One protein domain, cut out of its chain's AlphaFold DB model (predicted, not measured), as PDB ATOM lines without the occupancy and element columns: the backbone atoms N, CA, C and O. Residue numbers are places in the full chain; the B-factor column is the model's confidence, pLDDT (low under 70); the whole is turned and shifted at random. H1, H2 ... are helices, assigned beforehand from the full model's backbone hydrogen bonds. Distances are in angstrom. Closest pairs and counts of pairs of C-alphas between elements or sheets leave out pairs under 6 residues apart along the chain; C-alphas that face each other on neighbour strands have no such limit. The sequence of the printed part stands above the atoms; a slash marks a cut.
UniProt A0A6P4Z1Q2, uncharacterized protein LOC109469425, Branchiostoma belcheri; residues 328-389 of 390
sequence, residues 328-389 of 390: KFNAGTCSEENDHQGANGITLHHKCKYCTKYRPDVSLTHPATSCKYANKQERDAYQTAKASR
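AT A GLANCE: This is residues 328 to 389 of the 390 residues of the protein "uncharacterized protein LOC109469425" of Branchiostoma belcheri (UniProt A0A6P4Z1Q2). Little regular structure: a loose rod made mostly of loops, with the looped stretch of residues 328 to 352 making one end, the short helix H1 in the middle and the longer helix H2 at the other end. Between the helices, residues 359 to 375 fold back from the end of H1 before reaching H2. The printed part has 62 residues, with two named helices, H1 then H2, and no named strand; the class is all helix, though the helices hold only 18 residues. It is loose, with a radius of gyration of the C-alphas of 13.5 A and spans of 42 by 18 by 18 A.

IN THESE COORDINATES: Residues 340 to 341 pair antiparallel with residues 347 to 348. H1, residues 353 to 358, starts at C-alpha 353 (-49.173, 18.552, 44.556) and is 8.8 A long. H2, residues 376 to 387, is 16.5 A long and ends at C-alpha 387 (-50.317, 29.254, 62.278).

HOW THE PARTS SIT: H1 and H2 are close but not clearly touching; their closest C-alphas, of Tyr 358 and Arg 379, are 7.6 A apart. They run the same way at a shallow tilt of 31 degrees. Every O i to N i+4 pair is within hydrogen-bond range in H2, and 1 of 2 in H1.

THE WHOLE: The C-alphas farthest apart, of Ala 343 and Ser 388, are 42.8 A apart. The printed part has no cut, and the link from H1 to H2 is long, 17 residues. Mean pLDDT of the printed part is 86.2; residue 360 is under 70.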
ATOM      1  N   LYS A 328     -48.284  11.182  37.023       90.69
ATOM      2  CA  LYS A 328     -47.025  10.775  36.379       90.69
ATOM      3  C   LYS A 328     -45.965  11.870  36.482       90.69
ATOM      4  O   LYS A 328     -44.827  11.575  36.821       90.69
ATOM      5  N   PHE A 329     -46.345  13.135  36.295       93.44
ATOM      6  CA  PHE A 329     -45.433  14.267  36.485       93.44
ATOM      7  C   PHE A 329     -44.972  14.346  37.935       93.44
ATOM      8  O   PHE A 329     -43.783  14.412  38.210       93.44
ATOM      9  N   ASN A 330     -45.905  14.246  38.884       91.81
ATOM     10  CA  ASN A 330     -45.561  14.282  40.301       91.81
ATOM     11  C   ASN A 330     -44.684  13.091  40.739       91.81
ATOM     12  O   ASN A 330     -43.966  13.222  41.726       91.81
ATOM     13  N   ALA A 331     -44.719  11.971  40.014       90.44
ATOM     14  CA  ALA A 331     -43.834  10.824  40.202       90.44
ATOM     15  C   ALA A 331     -42.498  10.928  39.434       90.44
ATOM     16  O   ALA A 331     -41.630  10.086  39.634       90.44
ATOM     17  N   GLY A 332     -42.314  11.939  38.576       88.44
ATOM     18  CA  GLY A 332     -41.129  12.091  37.723       88.44
ATOM     19  C   GLY A 332     -41.104  11.165  36.501       88.44
ATOM     20  O   GLY A 332     -40.058  10.992  35.890       88.44
ATOM     21  N   THR A 333     -42.238  10.560  36.144       91.44
ATOM     22  CA  THR A 333     -42.359   9.561  35.066       91.44
ATOM     23  C   THR A 333     -43.312  10.015  33.954       91.44
ATOM     24  O   THR A 333     -43.913   9.182  33.273       91.44
ATOM     25  N   CYS A 334     -43.557  11.321  33.823       91.56
ATOM     26  CA  CYS A 334     -44.348  11.855  32.716       91.56
ATOM     27  C   CYS A 334     -43.469  12.026  31.482       91.56
ATOM     28  O   CYS A 334     -42.372  12.559  31.601       91.56
ATOM     29  N   SER A 335     -43.965  11.601  30.323       90.56
ATOM     30  CA  SER A 335     -43.328  11.836  29.023       90.56
ATOM     31  C   SER A 335     -43.660  13.206  28.432       90.56
ATOM     32  O   SER A 335     -42.945  13.679  27.561       90.56
ATOM     33  N   GLU A 336     -44.747  13.828  28.885       89.25
ATOM     34  CA  GLU A 336     -45.173  15.143  28.416       89.25
ATOM     35  C   GLU A 336     -44.367  16.239  29.124       89.25
ATOM     36  O   GLU A 336     -44.090  16.135  30.323       89.25
ATOM     37  N   GLU A 337     -44.029  17.317  28.417       83.62
ATOM     38  CA  GLU A 337     -43.318  18.466  29.002       83.62
ATOM     39  C   GLU A 337     -44.279  19.441  29.702       83.62
ATOM     40  O   GLU A 337     -43.964  20.003  30.753       83.62
ATOM     41  N   ASN A 338     -45.501  19.581  29.182       90.12
ATOM     42  CA  ASN A 338     -46.498  20.553  29.636       90.12
ATOM     43  C   ASN A 338     -47.804  19.886  30.098       90.12
ATOM     44  O   ASN A 338     -47.993  18.675  29.966       90.12
ATOM     45  N   ASP A 339     -48.714  20.702  30.641       91.06
ATOM     46  CA  ASP A 339     -50.090  20.299  30.942       91.06
ATOM     47  C   ASP A 339     -50.709  19.559  29.740       91.06
ATOM     48  O   ASP A 339     -50.622  20.022  28.603       91.06
ATOM     49  N   HIS A 340     -51.340  18.411  29.988       89.62
ATOM     50  CA  HIS A 340     -51.854  17.523  28.938       89.62
ATOM     51  C   HIS A 340     -53.209  16.934  29.319       89.62
ATOM     52  O   HIS A 340     -53.615  16.968  30.477       89.62
ATOM     53  N   GLN A 341     -53.928  16.364  28.354       91.25
ATOM     54  CA  GLN A 341     -55.188  15.677  28.631       91.25
ATOM     55  C   GLN A 341     -54.941  14.222  29.042       91.25
ATOM     56  O   GLN A 341     -54.216  13.482  28.381       91.25
ATOM     57  N   GLY A 342     -55.549  13.801  30.149       85.81
ATOM     58  CA  GLY A 342     -55.615  12.396  30.535       85.81
ATOM     59  C   GLY A 342     -56.602  11.614  29.663       85.81
ATOM     60  O   GLY A 342     -57.405  12.192  28.937       85.81
ATOM     61  N   ALA A 343     -56.608  10.286  29.805       79.12
ATOM     62  CA  ALA A 343     -57.465   9.379  29.027       79.12
ATOM     63  C   ALA A 343     -58.976   9.696  29.102       79.12
ATOM     64  O   ALA A 343     -59.729   9.332  28.209       79.12
ATOM     65  N   ASN A 344     -59.412  10.410  30.143       80.31
ATOM     66  CA  ASN A 344     -60.809  10.790  30.358       80.31
ATOM     67  C   ASN A 344     -61.145  12.190  29.799       80.31
ATOM     68  O   ASN A 344     -62.161  12.765  30.180       80.31
ATOM     69  N   GLY A 345     -60.263  12.793  28.991       83.50
ATOM     70  CA  GLY A 345     -60.412  14.167  28.487       83.50
ATOM     71  C   GLY A 345     -60.187  15.259  29.543       83.50
ATOM     72  O   GLY A 345     -60.373  16.440  29.269       83.50
ATOM     73  N   ILE A 346     -59.779  14.883  30.758       85.38
ATOM     74  CA  ILE A 346     -59.498  15.809  31.859       85.38
ATOM     75  C   ILE A 346     -58.105  16.410  31.665       85.38
ATOM     76  O   ILE A 346     -57.133  15.668  31.536       85.38
ATOM     77  N   THR A 347     -57.988  17.737  31.721       90.19
ATOM     78  CA  THR A 347     -56.689  18.421  31.739       90.19
ATOM     79  C   THR A 347     -55.941  18.107  33.035       90.19
ATOM     80  O   THR A 347     -56.407  18.409  34.135       90.19
ATOM     81  N   LEU A 348     -54.777  17.483  32.895       91.19
ATOM     82  CA  LEU A 348     -53.833  17.178  33.955       91.19
ATOM     83  C   LEU A 348     -52.737  18.239  33.973       91.19
ATOM     84  O   LEU A 348     -52.078  18.494  32.966       91.19
ATOM     85  N   HIS A 349     -52.511  18.824  35.143       91.31
ATOM     86  CA  HIS A 349     -51.556  19.912  35.299       91.31
ATOM     87  C   HIS A 349     -50.205  19.431  35.837       91.31
ATOM     88  O   HIS A 349     -50.139  18.701  36.837       91.31
ATOM     89  N   HIS A 350     -49.116  19.907  35.239       92.81
ATOM     90  CA  HIS A 350     -47.733  19.737  35.685       92.81
ATOM     91  C   HIS A 350     -47.402  20.715  36.806       92.81
ATOM     92  O   HIS A 350     -46.540  21.585  36.701       92.81
ATOM     93  N   LYS A 351     -48.130  20.576  37.915       91.19
ATOM     94  CA  LYS A 351     -47.871  21.347  39.127       91.19
ATOM     95  C   LYS A 351     -47.661  20.422  40.318       91.19
ATOM     96  O   LYS A 351     -48.359  19.413  40.477       91.19
ATOM     97  N   CYS A 352     -46.696  20.781  41.157       90.12
ATOM     98  CA  CYS A 352     -46.359  20.053  42.374       90.12
ATOM     99  C   CYS A 352     -47.554  19.989  43.335       90.12
ATOM    100  O   CYS A 352     -47.993  21.020  43.852       90.12
ATOM    101  N   LYS A 353     -48.027  18.776  43.650       88.88
ATOM    102  CA  LYS A 353     -49.173  18.552  44.556       88.88
ATOM    103  C   LYS A 353     -48.962  19.097  45.975       88.88
ATOM    104  O   LYS A 353     -49.928  19.357  46.688       88.88
ATOM    105  N   TYR A 354     -47.708  19.206  46.418       88.94
ATOM    106  CA  TYR A 354     -47.392  19.716  47.748       88.94
ATOM    107  C   TYR A 354     -47.375  21.244  47.747       88.94
ATOM    108  O   TYR A 354     -48.027  21.855  48.589       88.94
ATOM    109  N   CYS A 355     -46.717  21.883  46.781       88.12
ATOM    110  CA  CYS A 355     -46.714  23.343  46.715       88.12
ATOM    111  C   CYS A 355     -48.113  23.908  46.458       88.12
ATOM    112  O   CYS A 355     -48.496  24.852  47.135       88.12
ATOM    113  N   THR A 356     -48.936  23.285  45.608       85.81
ATOM    114  CA  THR A 356     -50.324  23.749  45.411       85.81
ATOM    115  C   THR A 356     -51.151  23.729  46.697       85.81
ATOM    116  O   THR A 356     -52.006  24.589  46.884       85.81
ATOM    117  N   LYS A 357     -50.882  22.783  47.605       84.44
ATOM    118  CA  LYS A 357     -51.590  22.661  48.885       84.44
ATOM    119  C   LYS A 357     -51.015  23.557  49.984       84.44
ATOM    120  O   LYS A 357     -51.771  24.120  50.772       84.44
ATOM    121  N   TYR A 358     -49.691  23.649  50.081       81.88
ATOM    122  CA  TYR A 358     -49.020  24.288  51.217       81.88
ATOM    123  C   TYR A 358     -48.535  25.713  50.895       81.88
ATOM    124  O   TYR A 358     -48.610  26.592  51.756       81.88
ATOM    125  N   ARG A 359     -48.092  25.986  49.664       80.06
ATOM    126  CA  ARG A 359     -47.447  27.242  49.238       80.06
ATOM    127  C   ARG A 359     -47.761  27.559  47.761       80.06
ATOM    128  O   ARG A 359     -46.913  27.305  46.905       80.06
ATOM    129  N   PRO A 360     -48.943  28.123  47.447       68.56
ATOM    130  CA  PRO A 360     -49.286  28.488  46.069       68.56
ATOM    131  C   PRO A 360     -48.365  29.576  45.490       68.56
ATOM    132  O   PRO A 360     -48.242  29.676  44.276       68.56
ATOM    133  N   ASP A 361     -47.678  30.336  46.351       73.69
ATOM    134  CA  ASP A 361     -46.790  31.446  45.972       73.69
ATOM    135  C   ASP A 361     -45.383  30.999  45.529       73.69
ATOM    136  O   ASP A 361     -44.543  31.824  45.181       73.69
ATOM    137  N   VAL A 362     -45.085  29.698  45.594       76.31
ATOM    138  CA  VAL A 362     -43.781  29.135  45.208       76.31
ATOM    139  C   VAL A 362     -43.900  28.480  43.838       76.31
ATOM    140  O   VAL A 362     -44.964  27.976  43.484       76.31
ATOM    141  N   SER A 363     -42.796  28.450  43.083       75.56
ATOM    142  CA  SER A 363     -42.739  27.761  41.793       75.56
ATOM    143  C   SER A 363     -43.353  26.361  41.879       75.56
ATOM    144  O   SER A 363     -42.943  25.517  42.683       75.56
ATOM    145  N   LEU A 364     -44.359  26.138  41.037       83.88
ATOM    146  CA  LEU A 364     -45.130  24.905  40.976       83.88
ATOM    147  C   LEU A 364     -44.581  23.926  39.928       83.88
ATOM    148  O   LEU A 364     -45.027  22.785  39.900       83.88
ATOM    149  N   THR A 365     -43.620  24.343  39.101       85.69
ATOM    150  CA  THR A 365     -43.159  23.638  37.888       85.69
ATOM    151  C   THR A 365     -42.135  22.532  38.158       85.69
ATOM    152  O   THR A 365     -41.324  22.208  37.298       85.69
ATOM    153  N   HIS A 366     -42.144  21.953  39.357       87.75
ATOM    154  CA  HIS A 366     -41.278  20.833  39.720       87.75
ATOM    155  C   HIS A 366     -42.116  19.610  40.116       87.75
ATOM    156  O   HIS A 366     -43.237  19.765  40.616       87.75
ATOM    157  N   PRO A 367     -41.610  18.385  39.910       89.19
ATOM    158  CA  PRO A 367     -42.304  17.180  40.338       89.19
ATOM    159  C   PRO A 367     -42.333  17.079  41.870       89.19
ATOM    160  O   PRO A 367     -41.472  17.603  42.575       89.19
ATOM    161  N   ALA A 368     -43.311  16.359  42.422       89.12
ATOM    162  CA  ALA A 368     -43.401  16.168  43.869       89.12
ATOM    163  C   ALA A 368     -42.203  15.404  44.454       89.12
ATOM    164  O   ALA A 368     -41.930  15.549  45.642       89.12
ATOM    165  N   THR A 369     -41.492  14.619  43.642       88.81
ATOM    166  CA  THR A 369     -40.264  13.911  44.030       88.81
ATOM    167  C   THR A 369     -39.113  14.852  44.378       88.81
ATOM    168  O   THR A 369     -38.351  14.548  45.289       88.81
ATOM    169  N   SER A 370     -39.009  16.009  43.722       88.31
ATOM    170  CA  SER A 370     -37.982  17.019  44.006       88.31
ATOM    171  C   SER A 370     -38.484  18.127  44.940       88.31
ATOM    172  O   SER A 370     -37.848  19.171  45.076       88.31
ATOM    173  N   CYS A 371     -39.658  17.946  45.549       88.94
ATOM    174  CA  CYS A 371     -40.269  18.956  46.399       88.94
ATOM    175  C   CYS A 371     -39.780  18.830  47.842       88.94
ATOM    176  O   CYS A 371     -39.933  17.780  48.461       88.94
ATOM    177  N   LYS A 372     -39.318  19.941  48.423       86.56
ATOM    178  CA  LYS A 372     -38.987  20.066  49.853       86.56
ATOM    179  C   LYS A 372     -40.134  19.549  50.749       86.56
ATOM    180  O   LYS A 372     -40.000  18.627  51.541       86.56
ATOM    181  N   TYR A 373     -41.358  19.996  50.468       84.88
ATOM    182  CA  TYR A 373     -42.570  19.587  51.189       84.88
ATOM    183  C   TYR A 373     -43.028  18.133  50.938       84.88
ATOM    184  O   TYR A 373     -44.091  17.720  51.421       84.88
ATOM    185  N   ALA A 374     -42.267  17.325  50.196       85.00
ATOM    186  CA  ALA A 374     -42.463  15.881  50.206       85.00
ATOM    187  C   ALA A 374     -42.177  15.299  51.598       85.00
ATOM    188  O   ALA A 374     -42.921  14.415  52.046       85.00
ATOM    189  N   ASN A 375     -41.184  15.850  52.309       88.50
ATOM    190  CA  ASN A 375     -40.865  15.471  53.680       88.50
ATOM    191  C   ASN A 375     -41.945  15.977  54.651       88.50
ATOM    192  O   ASN A 375     -42.314  17.153  54.656       88.50
ATOM    193  N   LYS A 376     -42.457  15.073  55.494       87.25
ATOM    194  CA  LYS A 376     -43.470  15.390  56.504       87.25
ATOM    195  C   LYS A 376     -42.978  16.446  57.500       87.25
ATOM    196  O   LYS A 376     -43.725  17.376  57.773       87.25
ATOM    197  N   GLN A 377     -41.736  16.348  57.973       87.56
ATOM    198  CA  GLN A 377     -41.188  17.281  58.968       87.56
ATOM    199  C   GLN A 377     -41.202  18.729  58.461       87.56
ATOM    200  O   GLN A 377     -41.599  19.640  59.179       87.56
ATOM    201  N   GLU A 378     -40.840  18.938  57.195       85.94
ATOM    202  CA  GLU A 378     -40.813  20.272  56.589       85.94
ATOM    203  C   GLU A 378     -42.220  20.824  56.320       85.94
ATOM    204  O   GLU A 378     -42.428  22.038  56.383       85.94
ATOM    205  N   ARG A 379     -43.208  19.953  56.067       87.94
ATOM    206  CA  ARG A 379     -44.622  20.357  55.984       87.94
ATOM    207  C   ARG A 379     -45.168  20.797  57.328       87.94
ATOM    208  O   ARG A 379     -45.809  21.843  57.394       87.94
ATOM    209  N   ASP A 380     -44.923  20.002  58.360       86.75
ATOM    210  CA  ASP A 380     -45.448  20.254  59.698       86.75
ATOM    211  C   ASP A 380     -44.824  21.548  60.245       86.75
ATOM    212  O   ASP A 380     -45.551  22.459  60.633       86.75
ATOM    213  N   ALA A 381     -43.500  21.716  60.106       86.75
ATOM    214  CA  ALA A 381     -42.801  22.955  60.460       86.75
ATOM    215  C   ALA A 381     -43.368  24.185  59.730       86.75
ATOM    216  O   ALA A 381     -43.550  25.250  60.327       86.75
ATOM    217  N   TYR A 382     -43.690  24.046  58.442       85.19
ATOM    218  CA  TYR A 382     -44.299  25.120  57.669       85.19
ATOM    219  C   TYR A 382     -45.718  25.470  58.147       85.19
ATOM    220  O   TYR A 382     -46.062  26.650  58.248       85.19
ATOM    221  N   GLN A 383     -46.545  24.467  58.445       85.44
ATOM    222  CA  GLN A 383     -47.895  24.690  58.961       85.44
ATOM    223  C   GLN A 383     -47.869  25.357  60.338       85.44
ATOM    224  O   GLN A 383     -48.616  26.313  60.545       85.44
ATOM    225  N   THR A 384     -46.968  24.934  61.228       86.94
ATOM    226  CA  THR A 384     -46.758  25.570  62.535       86.94
ATOM    227  C   THR A 384     -46.327  27.031  62.382       86.94
ATOM    228  O   THR A 384     -46.925  27.910  62.995       86.94
ATOM    229  N   ALA A 385     -45.365  27.322  61.498       84.75
ATOM    230  CA  ALA A 385     -44.908  28.693  61.238       84.75
ATOM    231  C   ALA A 385     -45.972  29.582  60.565       84.75
ATOM    232  O   ALA A 385     -45.948  30.806  60.702       84.75
ATOM    233  N   LYS A 386     -46.894  28.988  59.797       83.44
ATOM    234  CA  LYS A 386     -48.036  29.703  59.216       83.44
ATOM    235  C   LYS A 386     -49.085  30.021  60.283       83.44
ATOM    236  O   LYS A 386     -49.599  31.132  60.287       83.44
ATOM    237  N   ALA A 387     -49.372  29.074  61.177       82.38
ATOM    238  CA  ALA A 387     -50.317  29.254  62.278       82.38
ATOM    239  C   ALA A 387     -49.840  30.293  63.304       82.38
ATOM    240  O   ALA A 387     -50.664  30.979  63.879       82.38
ATOM    241  N   SER A 388     -48.528  30.455  63.495       79.12
ATOM    242  CA  SER A 388     -47.974  31.478  64.395       79.12
ATOM    243  C   SER A 388     -47.945  32.897  63.806       79.12
ATOM    244  O   SER A 388     -47.505  33.822  64.481       79.12
ATOM    245  N   ARG A 389     -48.289  33.066  62.523       74.88
ATOM    246  CA  ARG A 389     -48.305  34.365  61.817       74.88
ATOM    247  C   ARG A 389     -49.716  34.863  61.496       74.88
ATOM    248  O   ARG A 389     -49.839  35.994  61.031       74.88
TER     249      ARG A 389